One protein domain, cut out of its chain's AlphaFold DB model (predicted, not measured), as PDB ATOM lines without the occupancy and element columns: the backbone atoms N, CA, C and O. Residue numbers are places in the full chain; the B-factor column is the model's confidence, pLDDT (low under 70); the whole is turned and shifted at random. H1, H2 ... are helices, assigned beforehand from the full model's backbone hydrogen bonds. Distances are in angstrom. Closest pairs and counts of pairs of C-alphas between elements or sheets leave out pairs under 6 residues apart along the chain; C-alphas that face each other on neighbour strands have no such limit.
ATOM      1  N   SER A  14     -22.510  46.538 247.730       87.62
ATOM      2  CA  SER A  14     -22.262  47.094 249.068       87.62
ATOM      3  C   SER A  14     -23.067  48.372 249.323       87.62
ATOM      4  O   SER A  14     -23.726  48.508 250.357       87.62
ATOM      5  N   SER A  15     -23.064  49.287 248.352       89.56
ATOM      6  CA  SER A  15     -23.811  50.544 248.410       89.56
ATOM      7  C   SER A  15     -25.318  50.308 248.445       89.56
ATOM      8  O   SER A  15     -26.004  50.906 249.274       89.56
ATOM      9  N   PHE A  16     -25.831  49.412 247.599       89.31
ATOM     10  CA  PHE A  16     -27.259  49.108 247.552       89.31
ATOM     11  C   PHE A  16     -27.738  48.430 248.838       89.31
ATOM     12  O   PHE A  16     -28.723  48.863 249.437       89.31
ATOM     13  N   ARG A  17     -26.986  47.446 249.344       88.50
ATOM     14  CA  ARG A  17     -27.303  46.763 250.604       88.50
ATOM     15  C   ARG A  17     -27.294  47.721 251.795       88.50
ATOM     16  O   ARG A  17     -28.136  47.589 252.683       88.50
ATOM     17  N   ARG A  18     -26.398  48.717 251.810       90.19
ATOM     18  CA  ARG A  18     -26.396  49.785 252.824       90.19
ATOM     19  C   ARG A  18     -27.674  50.627 252.768       90.19
ATOM     20  O   ARG A  18     -28.253  50.901 253.815       90.19
ATOM     21  N   ILE A  19     -28.129  51.001 251.571       90.88
ATOM     22  CA  ILE A  19     -29.377  51.761 251.388       90.88
ATOM     23  C   ILE A  19     -30.582  50.934 251.843       90.88
ATOM     24  O   ILE A  19     -31.398  51.433 252.615       90.88
ATOM     25  N   LEU A  20     -30.668  49.663 251.437       88.94
ATOM     26  CA  LEU A  20     -31.759  48.780 251.852       88.94
ATOM     27  C   LEU A  20     -31.815  48.605 253.374       88.94
ATOM     28  O   LEU A  20     -32.886  48.724 253.963       88.94
ATOM     29  N   LYS A  21     -30.672  48.396 254.038       88.50
ATOM     30  CA  LYS A  21     -30.610  48.324 255.509       88.50
ATOM     31  C   LYS A  21     -31.040  49.629 256.188       88.50
ATOM     32  O   LYS A  21     -31.602  49.586 257.271       88.50
ATOM     33  N   GLY A  22     -30.794  50.780 255.563       89.62
ATOM     34  CA  GLY A  22     -31.252  52.075 256.077       89.62
ATOM     35  C   GLY A  22     -32.749  52.337 255.870       89.62
ATOM     36  O   GLY A  22     -33.321  53.174 256.562       89.62
ATOM     37  N   LYS A  23     -33.388  51.649 254.915       88.56
ATOM     38  CA  LYS A  23     -34.801  51.846 254.546       88.56
ATOM     39  C   LYS A  23     -35.734  50.753 255.062       88.56
ATOM     40  O   LYS A  23     -36.941  50.967 255.093       88.56
ATOM     41  N   THR A  24     -35.203  49.605 255.477       85.31
ATOM     42  CA  THR A  24     -35.991  48.477 255.985       85.31
ATOM     43  C   THR A  24     -35.425  47.985 257.315       85.31
ATOM     44  O   THR A  24     -34.219  48.041 257.537       85.31
ATOM     45  N   ASP A  31     -27.848  36.037 251.274       77.69
ATOM     46  CA  ASP A  31     -28.249  35.455 250.001       77.69
ATOM     47  C   ASP A  31     -28.316  36.548 248.928       77.69
ATOM     48  O   ASP A  31     -28.265  37.742 249.229       77.69
ATOM     49  N   ASN A  32     -28.515  36.147 247.671       81.44
ATOM     50  CA  ASN A  32     -28.625  37.054 246.520       81.44
ATOM     51  C   ASN A  32     -29.973  37.814 246.449       81.44
ATOM     52  O   ASN A  32     -30.373  38.295 245.388       81.44
ATOM     53  N   THR A  33     -30.710  37.922 247.556       83.69
ATOM     54  CA  THR A  33     -32.005  38.621 247.623       83.69
ATOM     55  C   THR A  33     -31.864  40.100 247.276       83.69
ATOM     56  O   THR A  33     -32.727  40.683 246.626       83.69
ATOM     57  N   ASP A  34     -30.746  40.716 247.651       85.06
ATOM     58  CA  ASP A  34     -30.424  42.095 247.296       85.06
ATOM     59  C   ASP A  34     -30.283  42.290 245.777       85.06
ATOM     60  O   ASP A  34     -30.724  43.313 245.253       85.06
ATOM     61  N   MET A  35     -29.760  41.289 245.059       87.56
ATOM     62  CA  MET A  35     -29.711  41.292 243.597       87.56
ATOM     63  C   MET A  35     -31.117  41.264 242.989       87.56
ATOM     64  O   MET A  35     -31.380  41.998 242.041       87.56
ATOM     65  N   ILE A  36     -32.044  40.479 243.547       88.62
ATOM     66  CA  ILE A  36     -33.443  40.444 243.081       88.62
ATOM     67  C   ILE A  36     -34.099  41.814 243.279       88.62
ATOM     68  O   ILE A  36     -34.691  42.361 242.349       88.62
ATOM     69  N   VAL A  37     -33.937  42.411 244.461       88.62
ATOM     70  CA  VAL A  37     -34.463  43.752 244.757       88.62
ATOM     71  C   VAL A  37     -33.851  44.802 243.822       88.62
ATOM     72  O   VAL A  37     -34.541  45.711 243.362       88.62
ATOM     73  N   TYR A  38     -32.572  44.659 243.476       89.69
ATOM     74  CA  TYR A  38     -31.913  45.526 242.505       89.69
ATOM     75  C   TYR A  38     -32.462  45.361 241.082       89.69
ATOM     76  O   TYR A  38     -32.652  46.358 240.388       89.69
ATOM     77  N   LEU A  39     -32.753  44.134 240.644       90.56
ATOM     78  CA  LEU A  39     -33.376  43.888 239.341       90.56
ATOM     79  C   LEU A  39     -34.774  44.513 239.262       90.56
ATOM     80  O   LEU A  39     -35.093  45.143 238.258       90.56
ATOM     81  N   ILE A  40     -35.563  44.422 240.337       90.44
ATOM     82  CA  ILE A  40     -36.871  45.089 240.440       90.44
ATOM     83  C   ILE A  40     -36.707  46.611 240.344       90.44
ATOM     84  O   ILE A  40     -37.453  47.275 239.628       90.44
ATOM     85  N   TYR A  41     -35.700  47.173 241.017       90.12
ATOM     86  CA  TYR A  41     -35.387  48.598 240.919       90.12
ATOM     87  C   TYR A  41     -34.980  49.018 239.494       90.12
ATOM     88  O   TYR A  41     -35.416  50.060 239.009       90.12
ATOM     89  N   MET A  42     -34.183  48.204 238.797       91.31
ATOM     90  CA  MET A  42     -33.792  48.469 237.407       91.31
ATOM     91  C   MET A  42     -34.978  48.371 236.441       91.31
ATOM     92  O   MET A  42     -35.105  49.207 235.549       91.31
ATOM     93  N   ASP A  43     -35.867  47.396 236.635       92.25
ATOM     94  CA  ASP A  43     -37.119  47.290 235.879       92.25
ATOM     95  C   ASP A  43     -38.016  48.516 236.105       92.25
ATOM     96  O   ASP A  43     -38.514  49.111 235.148       92.25
ATOM     97  N   TYR A  44     -38.143  48.961 237.358       92.00
ATOM     98  CA  TYR A  44     -38.852  50.193 237.699       92.00
ATOM     99  C   TYR A  44     -38.274  51.410 236.962       92.00
ATOM    100  O   TYR A  44     -39.027  52.159 236.341       92.00
ATOM    101  N   LEU A  45     -36.948  51.598 236.975       90.69
ATOM    102  CA  LEU A  45     -36.304  52.713 236.272       90.69
ATOM    103  C   LEU A  45     -36.523  52.653 234.759       90.69
ATOM    104  O   LEU A  45     -36.798  53.683 234.147       90.69
ATOM    105  N   ASN A  46     -36.432  51.468 234.151       91.44
ATOM    106  CA  ASN A  46     -36.698  51.306 232.722       91.44
ATOM    107  C   ASN A  46     -38.135  51.701 232.372       91.44
ATOM    108  O   ASN A  46     -38.356  52.423 231.398       91.44
ATOM    109  N   LYS A  47     -39.111  51.276 233.181       90.56
ATOM    110  CA  LYS A  47     -40.518  51.652 232.997       90.56
ATOM    111  C   LYS A  47     -40.733  53.148 233.203       90.56
ATOM    112  O   LYS A  47     -41.396  53.764 232.379       90.56
ATOM    113  N   LEU A  48     -40.115  53.739 234.226       90.19
ATOM    114  CA  LEU A  48     -40.193  55.177 234.493       90.19
ATOM    115  C   LEU A  48     -39.657  55.994 233.320       90.19
ATOM    116  O   LEU A  48     -40.324  56.908 232.851       90.19
ATOM    117  N   MET A  49     -38.481  55.631 232.809       88.38
ATOM    118  CA  MET A  49     -37.881  56.292 231.652       88.38
ATOM    119  C   MET A  49     -38.724  56.105 230.389       88.38
ATOM    120  O   MET A  49     -38.852  57.042 229.607       88.38
ATOM    121  N   THR A  50     -39.312  54.924 230.187       88.94
ATOM    122  CA  THR A  50     -40.176  54.647 229.027       88.94
ATOM    123  C   THR A  50     -41.461  55.472 229.082       88.94
ATOM    124  O   THR A  50     -41.815  56.114 228.096       88.94
ATOM    125  N   GLU A  51     -42.131  55.506 230.238       86.25
ATOM    126  CA  GLU A  51     -43.351  56.293 230.435       86.25
ATOM    127  C   GLU A  51     -43.051  57.804 230.339       86.25
ATOM    128  O   GLU A  51     -43.738  58.513 229.604       86.25
ATOM    129  N   ALA A  52     -41.970  58.295 230.956       84.44
ATOM    130  CA  ALA A  52     -41.581  59.709 230.905       84.44
ATOM    131  C   ALA A  52     -41.048  60.165 229.533       84.44
ATOM    132  O   ALA A  52     -41.154  61.339 229.185       84.44
ATOM    133  N   SER A  53     -40.490  59.261 228.719       83.06
ATOM    134  CA  SER A  53     -40.048  59.606 227.357       83.06
ATOM    135  C   SER A  53     -41.219  59.966 226.443       83.06
ATOM    136  O   SER A  53     -41.035  60.736 225.504       83.06
ATOM    137  N   SER A  54     -42.422  59.453 226.723       79.00
ATOM    138  CA  SER A  54     -43.622  59.736 225.924       79.00
ATOM    139  C   SER A  54     -44.084  61.198 226.010       79.00
ATOM    140  O   SER A  54     -44.612  61.732 225.038       79.00
ATOM    141  N   THR A  55     -43.829  61.866 227.136       71.00
ATOM    142  CA  THR A  55     -44.184  63.271 227.406       71.00
ATOM    143  C   THR A  55     -43.010  64.240 227.232       71.00
ATOM    144  O   THR A  55     -43.147  65.435 227.497       71.00
ATOM    145  N   GLY A  56     -41.862  63.743 226.761       70.19
ATOM    146  CA  GLY A  56     -40.582  64.436 226.855       70.19
ATOM    147  C   GLY A  56     -40.062  64.369 228.291       70.19
ATOM    148  O   GLY A  56     -40.812  64.629 229.229       70.19
ATOM    149  N   LEU A  57     -38.779  64.018 228.457       79.69
ATOM    150  CA  LEU A  57     -38.047  63.875 229.731       79.69
ATOM    151  C   LEU A  57     -37.950  65.203 230.512       79.69
ATOM    152  O   LEU A  57     -36.880  65.757 230.748       79.69
ATOM    153  N   THR A  58     -39.105  65.731 230.883       86.81
ATOM    154  CA  THR A  58     -39.324  66.909 231.704       86.81
ATOM    155  C   THR A  58     -39.560  66.453 233.134       86.81
ATOM    156  O   THR A  58     -40.074  65.360 233.371       86.81
ATOM    157  N   GLU A  59     -39.214  67.299 234.100       84.81
ATOM    158  CA  GLU A  59     -39.412  67.011 235.524       84.81
ATOM    159  C   GLU A  59     -40.867  66.618 235.827       84.81
ATOM    160  O   GLU A  59     -41.122  65.560 236.399       84.81
ATOM    161  N   ARG A  60     -41.828  67.385 235.294       84.38
ATOM    162  CA  ARG A  60     -43.265  67.098 235.419       84.38
ATOM    163  C   ARG A  60     -43.677  65.765 234.787       84.38
ATOM    164  O   ARG A  60     -44.521  65.067 235.341       84.38
ATOM    165  N   GLY A  61     -43.104  65.407 233.637       82.88
ATOM    166  CA  GLY A  61     -43.378  64.125 232.981       82.88
ATOM    167  C   GLY A  61     -42.874  62.936 233.802       82.88
ATOM    168  O   GLY A  61     -43.555  61.915 233.899       82.88
ATOM    169  N   ILE A  62     -41.717  63.092 234.453       88.12
ATOM    170  CA  ILE A  62     -41.153  62.081 235.355       88.12
ATOM    171  C   ILE A  62     -42.015  61.933 236.612       88.12
ATOM    172  O   ILE A  62     -42.287  60.804 237.011       88.12
ATOM    173  N   GLU A  63     -42.478  63.031 237.214       87.81
ATOM    174  CA  GLU A  63     -43.357  62.989 238.392       87.81
ATOM    175  C   GLU A  63     -44.685  62.280 238.100       87.81
ATOM    176  O   GLU A  63     -45.092  61.388 238.846       87.81
ATOM    177  N   GLN A  64     -45.332  62.596 236.976       87.12
ATOM    178  CA  GLN A  64     -46.587  61.944 236.585       87.12
ATOM    179  C   GLN A  64     -46.403  60.443 236.319       87.12
ATOM    180  O   GLN A  64     -47.187  59.620 236.801       87.12
ATOM    181  N   ALA A  65     -45.344  60.070 235.592       87.56
ATOM    182  CA  ALA A  65     -44.997  58.668 235.366       87.56
ATOM    183  C   ALA A  65     -44.665  57.951 236.688       87.56
ATOM    184  O   ALA A  65     -45.075  56.811 236.912       87.56
ATOM    185  N   HIS A  66     -43.975  58.633 237.606       89.56
ATOM    186  CA  HIS A  66     -43.654  58.117 238.932       89.56
ATOM    187  C   HIS A  66     -44.914  57.790 239.737       89.56
ATOM    188  O   HIS A  66     -45.019  56.680 240.262       89.56
ATOM    189  N   GLU A  67     -45.885  58.705 239.806       88.38
ATOM    190  CA  GLU A  67     -47.151  58.474 240.511       88.38
ATOM    191  C   GLU A  67     -47.931  57.286 239.933       88.38
ATOM    192  O   GLU A  67     -48.479  56.469 240.682       88.38
ATOM    193  N   GLY A  68     -47.961  57.159 238.603       86.81
ATOM    194  CA  GLY A  68     -48.601  56.042 237.908       86.81
ATOM    195  C   GLY A  68     -47.926  54.702 238.204       86.81
ATOM    196  O   GLY A  68     -48.594  53.723 238.549       86.81
ATOM    197  N   LEU A  69     -46.597  54.655 238.130       87.69
ATOM    198  CA  LEU A  69     -45.816  53.445 238.382       87.69
ATOM    199  C   LEU A  69     -45.824  53.030 239.848       87.69
ATOM    200  O   LEU A  69     -45.916  51.839 240.137       87.69
ATOM    201  N   MET A  70     -45.797  53.981 240.781       86.12
ATOM    202  CA  MET A  70     -45.862  53.670 242.208       86.12
ATOM    203  C   MET A  70     -47.151  52.935 242.580       86.12
ATOM    204  O   MET A  70     -47.117  52.063 243.440       86.12
ATOM    205  N   LYS A  71     -48.272  53.190 241.891       86.19
ATOM    206  CA  LYS A  71     -49.506  52.405 242.078       86.19
ATOM    207  C   LYS A  71     -49.346  50.941 241.656       86.19
ATOM    208  O   LYS A  71     -49.922  50.075 242.299       86.19
ATOM    209  N   LYS A  72     -48.555  50.662 240.613       82.44
ATOM    210  CA  LYS A  72     -48.301  49.301 240.096       82.44
ATOM    211  C   LYS A  72     -47.295  48.519 240.950       82.44
ATOM    212  O   LYS A  72     -47.354  47.298 240.983       82.44
ATOM    213  N   PHE A  73     -46.368  49.219 241.607       80.94
ATOM    214  CA  PHE A  73     -45.300  48.625 242.425       80.94
ATOM    215  C   PHE A  73     -45.618  48.570 243.932       80.94
ATOM    216  O   PHE A  73     -44.809  48.044 244.696       80.94
ATOM    217  N   ARG A  74     -46.781  49.075 244.373       76.38
ATOM    218  CA  ARG A  74     -47.334  48.832 245.717       76.38
ATOM    219  C   ARG A  74     -47.808  47.374 245.817       76.38
ATOM    220  O   ARG A  74     -48.996  47.105 245.672       76.38
TER     221      ARG A  74
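This is residues 14 to 24 and 31 to 74 of the 75 residues of the protein "Putative 54S ribosomal protein" of Clavispora lusitaniae (UniProt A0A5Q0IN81). One long helix, H2, makes the length of the model, with the short H1 crosswise near its first end and H3 folding back from its last end to make a V with it. H1 and H3 stay apart, and the arrangement is loose, with few contacts between H1 and H2. The printed part has 55 residues, with three named helices in the order H1, H2, H3 and no named strand; the class is all helix. The whole is loose, with a radius of gyration of the C-alphas of 13.2 A, and elongated, its C-alphas spanning 39 by 20 by 17 A.

H1, residues 14 to 23, and H2, residues 33 to 53, only just touch, with 3 pairs of C-alphas within 8 A. H2 touches H1 with residues 34 to 38 alone, and the closest C-alphas of the two, those of Arg 17 and Asp 34, are 6.5 A apart. The lines of H1 and H2 are about perpendicular, at 84 degrees. H3, residues 59 to 73, and H2 touch, H2 with residues 44 to 53 alone. There are 14 pairs of C-alphas within 8 A between H2 and H3, the closest being those of Ala 52 and Ile 62, 5.1 A apart. H2 and H3 run opposite ways at a steep tilt of 45 degrees, and their centres are 12.6 A apart. H1 and H3 are apart. In H1 and H2 every O i to N i+4 pair is within hydrogen-bond range; in H3, 9 of 11 are.

H1 begins at C-alpha 14, at (-22.262, 47.094, 249.068), and runs through 10 residues to Lys 23. H2, the longest helix by residues, runs for 21 residues from Thr 33, with its C-alpha at (-32.005, 38.621, 247.623), to Ser 53, and measures 30.3 A from first to last C-alpha. H3 has 15 residues, from Glu 59 to Phe 73, where C-alpha 73 stands at (-45.300, 48.625, 242.425); it measures 20.5 A from first to last C-alpha.

The two C-alphas farthest apart are those of Asp 31 and Thr 55, at 39.2 A. The link from H1 to H2 runs across the cut: residues 25 to 30 are not printed, and C-alphas 24 and 31 are 16.3 A apart. The link from H2 to H3, with 5 residues between them, is tight. The mean pLDDT of the printed part is 86.4, and no printed residue is under 70.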